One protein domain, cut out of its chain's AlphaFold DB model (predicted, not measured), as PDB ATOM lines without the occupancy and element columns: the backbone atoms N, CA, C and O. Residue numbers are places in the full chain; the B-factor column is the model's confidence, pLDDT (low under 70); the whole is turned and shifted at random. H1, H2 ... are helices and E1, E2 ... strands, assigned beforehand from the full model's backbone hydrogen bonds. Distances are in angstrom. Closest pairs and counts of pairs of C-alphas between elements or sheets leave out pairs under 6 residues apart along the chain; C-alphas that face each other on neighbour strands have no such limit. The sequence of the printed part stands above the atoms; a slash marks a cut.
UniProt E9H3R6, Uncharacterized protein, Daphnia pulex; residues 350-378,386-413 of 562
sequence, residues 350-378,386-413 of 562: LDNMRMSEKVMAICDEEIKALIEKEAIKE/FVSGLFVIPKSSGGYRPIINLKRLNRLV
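Overview. This is residues 350 to 378 and 386 to 413 of the 562 residues of an uncharacterized protein of Daphnia pulex (UniProt E9H3R6). Picture a two-stranded hairpin, E1 and E2, with one long helix, H1, crossing over one of its faces and the other face bare; a single turn of helix, H2, sits at the far end of a short tail that leads on from E2. The printed part has 57 residues with two named helices and two named strands, in the order H1, E1, E2, H2 along the chain. The sheet has the order E1 - E2 and is antiparallel, and the class is mixed, helices and strands. The whole is only just loose, close to compact, with a radius of gyration of the C-alphas of 12.3 A, and its C-alphas span 34 by 26 by 22 A along the three main axes.

Along the chain. Start at Leu 350 and go along residues 350 to 356, which hold no named element. Find C-alpha 357 at (116.310, 105.019, 153.371); from there H1 runs through residues 357 to 372, 22.7 A from first to last C-alpha. After the cut, look for C-alpha 390 at (125.991, 115.201, 150.297), where E1 begins; it takes residues 390 to 394 and is 14.0 A long. E2 follows at residues 400 to 404, 13.0 A long. H2 is residues 409 to 412, and its last C-alpha is at (140.741, 126.767, 152.041).

Arrangement. Begin with the hairpin of E1 and E2, whose directions stand at 150 degrees, antiparallel. Look at C-alphas 392 and 402, which face each other at 4.4 A. Across the pair, N 391 and O 403 are within hydrogen-bond range at 2.9 A, and N 403 and O 391 at 2.7 A. Now turn to H1: its closest C-alpha to E1 is that of Cys 363, 6.2 A from that of Val 392. The closest C-alphas of H1 and E2 are those of Cys 363 and Pro 402, 6.8 A apart. H2 is apart from H1 and from E1. In H1 every O i to N i+4 pair is within hydrogen-bond range; H2, with 4 residues, is too short for such a pair, and its one O i to N i+3 pair is within range.

Size, cuts and confidence. The two C-alphas farthest apart are those of Lys 358 and Val 413, at 34.6 A. Residues 379 to 385 are not printed, and C-alphas 378 and 386 are 14.1 A apart across this cut, which falls in the link from H1 to E1. The links E1 to E2 and E2 to H2 are tight. The mean pLDDT of the printed part is 82.6; look for values under 70 at residues 350 to 351 and 396 to 398.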
ATOM      1  N   LEU A 350     134.342 112.230 154.944       63.44
ATOM      2  CA  LEU A 350     133.185 112.810 155.607       63.44
ATOM      3  C   LEU A 350     131.965 111.998 155.210       63.44
ATOM      4  O   LEU A 350     131.650 111.911 154.024       63.44
ATOM      5  N   ASP A 351     131.283 111.442 156.205       66.00
ATOM      6  CA  ASP A 351     130.033 110.736 155.976       66.00
ATOM      7  C   ASP A 351     128.995 111.665 155.344       66.00
ATOM      8  O   ASP A 351     128.915 112.871 155.627       66.00
ATOM      9  N   ASN A 352     128.152 111.072 154.501       75.12
ATOM     10  CA  ASN A 352     126.922 111.719 154.078       75.12
ATOM     11  C   ASN A 352     126.095 112.096 155.310       75.12
ATOM     12  O   ASN A 352     126.118 111.412 156.339       75.12
ATOM     13  N   MET A 353     125.340 113.193 155.217       75.62
ATOM     14  CA  MET A 353     124.425 113.512 156.309       75.62
ATOM     15  C   MET A 353     123.422 112.372 156.481       75.62
ATOM     16  O   MET A 353     122.973 111.778 155.503       75.62
ATOM     17  N   ARG A 354     123.064 112.071 157.734       74.81
ATOM     18  CA  ARG A 354     122.099 111.011 158.036       74.81
ATOM     19  C   ARG A 354     120.779 111.277 157.313       74.81
ATOM     20  O   ARG A 354     120.139 112.305 157.525       74.81
ATOM     21  N   MET A 355     120.373 110.312 156.501       80.56
ATOM     22  CA  MET A 355     119.128 110.307 155.744       80.56
ATOM     23  C   MET A 355     118.314 109.070 156.076       80.56
ATOM     24  O   MET A 355     118.867 108.042 156.462       80.56
ATOM     25  N   SER A 356     116.997 109.154 155.893       82.94
ATOM     26  CA  SER A 356     116.172 107.951 155.849       82.94
ATOM     27  C   SER A 356     116.407 107.202 154.537       82.94
ATOM     28  O   SER A 356     116.744 107.809 153.522       82.94
ATOM     29  N   GLU A 357     116.165 105.896 154.541       84.00
ATOM     30  CA  GLU A 357     116.310 105.019 153.371       84.00
ATOM     31  C   GLU A 357     115.553 105.546 152.137       84.00
ATOM     32  O   GLU A 357     116.082 105.586 151.031       84.00
ATOM     33  N   LYS A 358     114.343 106.085 152.345       83.62
ATOM     34  CA  LYS A 358     113.541 106.706 151.279       83.62
ATOM     35  C   LYS A 358     114.206 107.942 150.673       83.62
ATOM     36  O   LYS A 358     114.115 108.164 149.474       83.62
ATOM     37  N   VAL A 359     114.831 108.774 151.505       83.44
ATOM     38  CA  VAL A 359     115.502 110.004 151.062       83.44
ATOM     39  C   VAL A 359     116.836 109.679 150.390       83.44
ATOM     40  O   VAL A 359     117.219 110.362 149.445       83.44
ATOM     41  N   MET A 360     117.501 108.611 150.831       85.38
ATOM     42  CA  MET A 360     118.706 108.084 150.196       85.38
ATOM     43  C   MET A 360     118.413 107.587 148.775       85.38
ATOM     44  O   MET A 360     119.077 108.031 147.849       85.38
ATOM     45  N   ALA A 361     117.340 106.813 148.576       87.25
ATOM     46  CA  ALA A 361     116.931 106.362 147.242       87.25
ATOM     47  C   ALA A 361     116.657 107.530 146.271       87.25
ATOM     48  O   ALA A 361     117.077 107.504 145.119       87.25
ATOM     49  N   ILE A 362     116.009 108.594 146.757       85.94
ATOM     50  CA  ILE A 362     115.778 109.824 145.981       85.94
ATOM     51  C   ILE A 362     117.101 110.527 145.645       85.94
ATOM     52  O   ILE A 362     117.269 111.061 144.551       85.94
ATOM     53  N   CYS A 363     118.043 110.550 146.590       86.94
ATOM     54  CA  CYS A 363     119.375 111.094 146.356       86.94
ATOM     55  C   CYS A 363     120.111 110.304 145.265       86.94
ATOM     56  O   CYS A 363     120.709 110.917 144.384       86.94
ATOM     57  N   ASP A 364     120.021 108.974 145.283       88.69
ATOM     58  CA  ASP A 364     120.649 108.106 144.285       88.69
ATOM     59  C   ASP A 364     120.054 108.314 142.884       88.69
ATOM     60  O   ASP A 364     120.791 108.343 141.898       88.69
ATOM     61  N   GLU A 365     118.736 108.514 142.777       88.50
ATOM     62  CA  GLU A 365     118.078 108.865 141.509       88.50
ATOM     63  C   GLU A 365     118.564 110.214 140.954       88.50
ATOM     64  O   GLU A 365     118.883 110.316 139.768       88.50
ATOM     65  N   GLU A 366     118.682 111.245 141.797       87.12
ATOM     66  CA  GLU A 366     119.199 112.556 141.374       87.12
ATOM     67  C   GLU A 366     120.685 112.483 140.971       87.12
ATOM     68  O   GLU A 366     121.088 113.139 140.011       87.12
ATOM     69  N   ILE A 367     121.502 111.664 141.649       88.19
ATOM     70  CA  ILE A 367     122.907 111.426 141.267       88.19
ATOM     71  C   ILE A 367     122.982 110.761 139.891       88.19
ATOM     72  O   ILE A 367     123.724 111.243 139.034       88.19
ATOM     73  N   LYS A 368     122.190 109.708 139.643       90.00
ATOM     74  CA  LYS A 368     122.120 109.053 138.324       90.00
ATOM     75  C   LYS A 368     121.745 110.051 137.232       90.00
ATOM     76  O   LYS A 368     122.449 110.148 136.231       90.00
ATOM     77  N   ALA A 369     120.729 110.878 137.474       87.44
ATOM     78  CA  ALA A 369     120.312 111.911 136.531       87.44
ATOM     79  C   ALA A 369     121.398 112.979 136.275       87.44
ATOM     80  O   ALA A 369     121.442 113.563 135.193       87.44
ATOM     81  N   LEU A 370     122.263 113.280 137.252       86.62
ATOM     82  CA  LEU A 370     123.396 114.198 137.069       86.62
ATOM     83  C   LEU A 370     124.552 113.560 136.286       86.62
ATOM     84  O   LEU A 370     125.197 114.267 135.510       86.62
ATOM     85  N   ILE A 371     124.795 112.257 136.464       87.75
ATOM     86  CA  ILE A 371     125.769 111.487 135.672       87.75
ATOM     87  C   ILE A 371     125.305 111.402 134.216       87.75
ATOM     88  O   ILE A 371     126.074 111.728 133.318       87.75
ATOM     89  N   GLU A 372     124.034 111.060 133.976       88.81
ATOM     90  CA  GLU A 372     123.433 111.013 132.631       88.81
ATOM     91  C   GLU A 372     123.526 112.361 131.898       88.81
ATOM     92  O   GLU A 372     123.677 112.411 130.681       88.81
ATOM     93  N   LYS A 373     123.466 113.474 132.640       82.94
ATOM     94  CA  LYS A 373     123.623 114.835 132.095       82.94
ATOM     95  C   LYS A 373     125.078 115.262 131.898       82.94
ATOM     96  O   LYS A 373     125.309 116.389 131.449       82.94
ATOM     97  N   GLU A 374     126.034 114.411 132.268       83.06
ATOM     98  CA  GLU A 374     127.476 114.690 132.306       83.06
ATOM     99  C   GLU A 374     127.835 115.903 133.186       83.06
ATOM    100  O   GLU A 374     128.872 116.542 133.013       83.06
ATOM    101  N   ALA A 375     126.969 116.248 134.145       83.75
ATOM    102  CA  ALA A 375     127.206 117.347 135.080       83.75
ATOM    103  C   ALA A 375     128.190 116.943 136.189       83.75
ATOM    104  O   ALA A 375     128.888 117.789 136.750       83.75
ATOM    105  N   ILE A 376     128.238 115.647 136.505       87.81
ATOM    106  CA  ILE A 376     129.192 115.028 137.426       87.81
ATOM    107  C   ILE A 376     129.765 113.764 136.782       87.81
ATOM    108  O   ILE A 376     129.157 113.188 135.882       87.81
ATOM    109  N   LYS A 377     130.926 113.319 137.261       87.12
ATOM    110  CA  LYS A 377     131.570 112.082 136.816       87.12
ATOM    111  C   LYS A 377     132.024 111.262 138.009       87.12
ATOM    112  O   LYS A 377     132.450 111.826 139.020       87.12
ATOM    113  N   GLU A 378     131.973 109.946 137.869       86.62
ATOM    114  CA  GLU A 378     132.616 109.055 138.826       86.62
ATOM    115  C   GLU A 378     134.132 109.228 138.752       86.62
ATOM    116  O   GLU A 378     134.715 109.406 137.680       86.62
ATOM    117  N   PHE A 386     139.658 115.593 148.493       79.19
ATOM    118  CA  PHE A 386     138.708 116.245 149.377       79.19
ATOM    119  C   PHE A 386     137.319 115.637 149.160       79.19
ATOM    120  O   PHE A 386     136.787 115.687 148.051       79.19
ATOM    121  N   VAL A 387     136.727 115.074 150.213       81.38
ATOM    122  CA  VAL A 387     135.381 114.485 150.175       81.38
ATOM    123  C   VAL A 387     134.460 115.299 151.073       81.38
ATOM    124  O   VAL A 387     134.773 115.530 152.239       81.38
ATOM    125  N   SER A 388     133.317 115.722 150.533       84.62
ATOM    126  CA  SER A 388     132.266 116.433 151.266       84.62
ATOM    127  C   SER A 388     130.997 115.602 151.316       84.62
ATOM    128  O   SER A 388     130.585 115.047 150.302       84.62
ATOM    129  N   GLY A 389     130.334 115.604 152.473       84.50
ATOM    130  CA  GLY A 389     129.022 114.985 152.617       84.50
ATOM    131  C   GLY A 389     127.974 115.648 151.718       84.50
ATOM    132  O   GLY A 389     127.930 116.880 151.578       84.50
ATOM    133  N   LEU A 390     127.116 114.814 151.140       85.62
ATOM    134  CA  LEU A 390     125.991 115.201 150.297       85.62
ATOM    135  C   LEU A 390     124.677 115.092 151.080       85.62
ATOM    136  O   LEU A 390     124.538 114.253 151.974       85.62
ATOM    137  N   PHE A 391     123.701 115.933 150.737       85.88
ATOM    138  CA  PHE A 391     122.323 115.729 151.158       85.88
ATOM    139  C   PHE A 391     121.286 116.252 150.165       85.88
ATOM    140  O   PHE A 391     121.646 116.965 149.244       85.88
ATOM    141  N   VAL A 392     119.998 115.954 150.351       85.31
ATOM    142  CA  VAL A 392     118.915 116.453 149.495       85.31
ATOM    143  C   VAL A 392     117.917 117.293 150.280       85.31
ATOM    144  O   VAL A 392     117.607 116.998 151.435       85.31
ATOM    145  N   ILE A 393     117.388 118.332 149.635       84.31
ATOM    146  CA  ILE A 393     116.288 119.155 150.153       84.31
ATOM    147  C   ILE A 393     115.129 119.201 149.148       84.31
ATOM    148  O   ILE A 393     115.378 119.219 147.941       84.31
ATOM    149  N   PRO A 394     113.866 119.248 149.597       81.19
ATOM    150  CA  PRO A 394     112.730 119.382 148.693       81.19
ATOM    151  C   PRO A 394     112.711 120.762 148.016       81.19
ATOM    152  O   PRO A 394     112.975 121.792 148.641       81.19
ATOM    153  N   LYS A 395     112.376 120.790 146.724       78.44
ATOM    154  CA  LYS A 395     112.124 122.012 145.947       78.44
ATOM    155  C   LYS A 395     110.689 122.488 146.167       78.44
ATOM    156  O   LYS A 395     109.766 121.683 146.214       78.44
ATOM    157  N   SER A 396     110.479 123.804 146.173       54.72
ATOM    158  CA  SER A 396     109.137 124.411 146.167       54.72
ATOM    159  C   SER A 396     108.324 124.086 144.906       54.72
ATOM    160  O   SER A 396     107.102 124.069 144.963       54.72
ATOM    161  N   SER A 397     108.992 123.807 143.784       60.06
ATOM    162  CA  SER A 397     108.396 123.426 142.495       60.06
ATOM    163  C   SER A 397     108.117 121.921 142.351       60.06
ATOM    164  O   SER A 397     107.772 121.477 141.262       60.06
ATOM    165  N   GLY A 398     108.333 121.127 143.407       64.44
ATOM    166  CA  GLY A 398     108.393 119.663 143.327       64.44
ATOM    167  C   GLY A 398     109.783 119.139 142.933       64.44
ATOM    168  O   GLY A 398     110.566 119.832 142.277       64.44
ATOM    169  N   GLY A 399     110.107 117.919 143.377       78.00
ATOM    170  CA  GLY A 399     111.429 117.289 143.226       78.00
ATOM    171  C   GLY A 399     112.422 117.647 144.340       78.00
ATOM    172  O   GLY A 399     112.064 118.318 145.312       78.00
ATOM    173  N   TYR A 400     113.680 117.216 144.202       82.19
ATOM    174  CA  TYR A 400     114.721 117.400 145.219       82.19
ATOM    175  C   TYR A 400     115.948 118.144 144.660       82.19
ATOM    176  O   TYR A 400     116.166 118.217 143.451       82.19
ATOM    177  N   ARG A 401     116.705 118.823 145.533       83.06
ATOM    178  CA  ARG A 401     118.011 119.438 145.227       83.06
ATOM    179  C   ARG A 401     119.086 118.684 145.994       83.06
ATOM    180  O   ARG A 401     119.054 118.782 147.222       83.06
ATOM    181  N   PRO A 402     120.033 118.007 145.326       87.50
ATOM    182  CA  PRO A 402     121.268 117.605 145.977       87.50
ATOM    183  C   PRO A 402     122.074 118.853 146.368       87.50
ATOM    184  O   PRO A 402     122.206 119.799 145.592       87.50
ATOM    185  N   ILE A 403     122.580 118.865 147.595       88.31
ATOM    186  CA  ILE A 403     123.360 119.925 148.224       88.31
ATOM    187  C   ILE A 403     124.652 119.298 148.741       88.31
ATOM    188  O   ILE A 403     124.630 118.380 149.559       88.31
ATOM    189  N   ILE A 404     125.785 119.825 148.288       89.38
ATOM    190  CA  ILE A 404     127.110 119.416 148.755       89.38
ATOM    191  C   ILE A 404     127.527 120.358 149.884       89.38
ATOM    192  O   ILE A 404     127.480 121.581 149.739       89.38
ATOM    193  N   ASN A 405     127.949 119.815 151.024       85.38
ATOM    194  CA  ASN A 405     128.415 120.637 152.136       85.38
ATOM    195  C   ASN A 405     129.853 121.129 151.901       85.38
ATOM    196  O   ASN A 405     130.819 120.474 152.292       85.38
ATOM    197  N   LEU A 406     129.998 122.311 151.300       87.25
ATOM    198  CA  LEU A 406     131.296 122.924 150.991       87.25
ATOM    199  C   LEU A 406     131.871 123.797 152.120       87.25
ATOM    200  O   LEU A 406     132.913 124.414 151.934       87.25
ATOM    201  N   LYS A 407     131.259 123.838 153.315       84.56
ATOM    202  CA  LYS A 407     131.712 124.722 154.414       84.56
ATOM    203  C   LYS A 407     133.189 124.545 154.774       84.56
ATOM    204  O   LYS A 407     133.849 125.519 155.111       84.56
ATOM    205  N   ARG A 408     133.692 123.305 154.740       82.94
ATOM    206  CA  ARG A 408     135.106 123.009 155.022       82.94
ATOM    207  C   ARG A 408     136.011 123.392 153.854       82.94
ATOM    208  O   ARG A 408     137.060 123.969 154.101       82.94
ATOM    209  N   LEU A 409     135.582 123.132 152.618       85.12
ATOM    210  CA  LEU A 409     136.340 123.497 151.419       85.12
ATOM    211  C   LEU A 409     136.493 125.017 151.308       85.12
ATOM    212  O   LEU A 409     137.583 125.505 151.045       85.12
ATOM    213  N   ASN A 410     135.425 125.764 151.599       87.50
ATOM    214  CA  ASN A 410     135.413 127.226 151.533       87.50
ATOM    215  C   ASN A 410     136.403 127.895 152.503       87.50
ATOM    216  O   ASN A 410     136.758 129.041 152.277       87.50
ATOM    217  N   ARG A 411     136.869 127.212 153.562       84.75
ATOM    218  CA  ARG A 411     137.924 127.738 154.455       84.75
ATOM    219  C   ARG A 411     139.311 127.724 153.814       84.75
ATOM    220  O   ARG A 411     140.200 128.409 154.295       84.75
ATOM    221  N   LEU A 412     139.487 126.918 152.771       85.56
ATOM    222  CA  LEU A 412     140.741 126.767 152.041       85.56
ATOM    223  C   LEU A 412     140.770 127.638 150.782       85.56
ATOM    224  O   LEU A 412     141.739 127.579 150.040       85.56
ATOM    225  N   VAL A 413     139.714 128.408 150.511       86.81
ATOM    226  CA  VAL A 413     139.609 129.300 149.352       86.81
ATOM    227  C   VAL A 413     139.661 130.733 149.849       86.81
ATOM    228  O   VAL A 413     138.929 131.096 150.769       86.81
TER     229      VAL A 413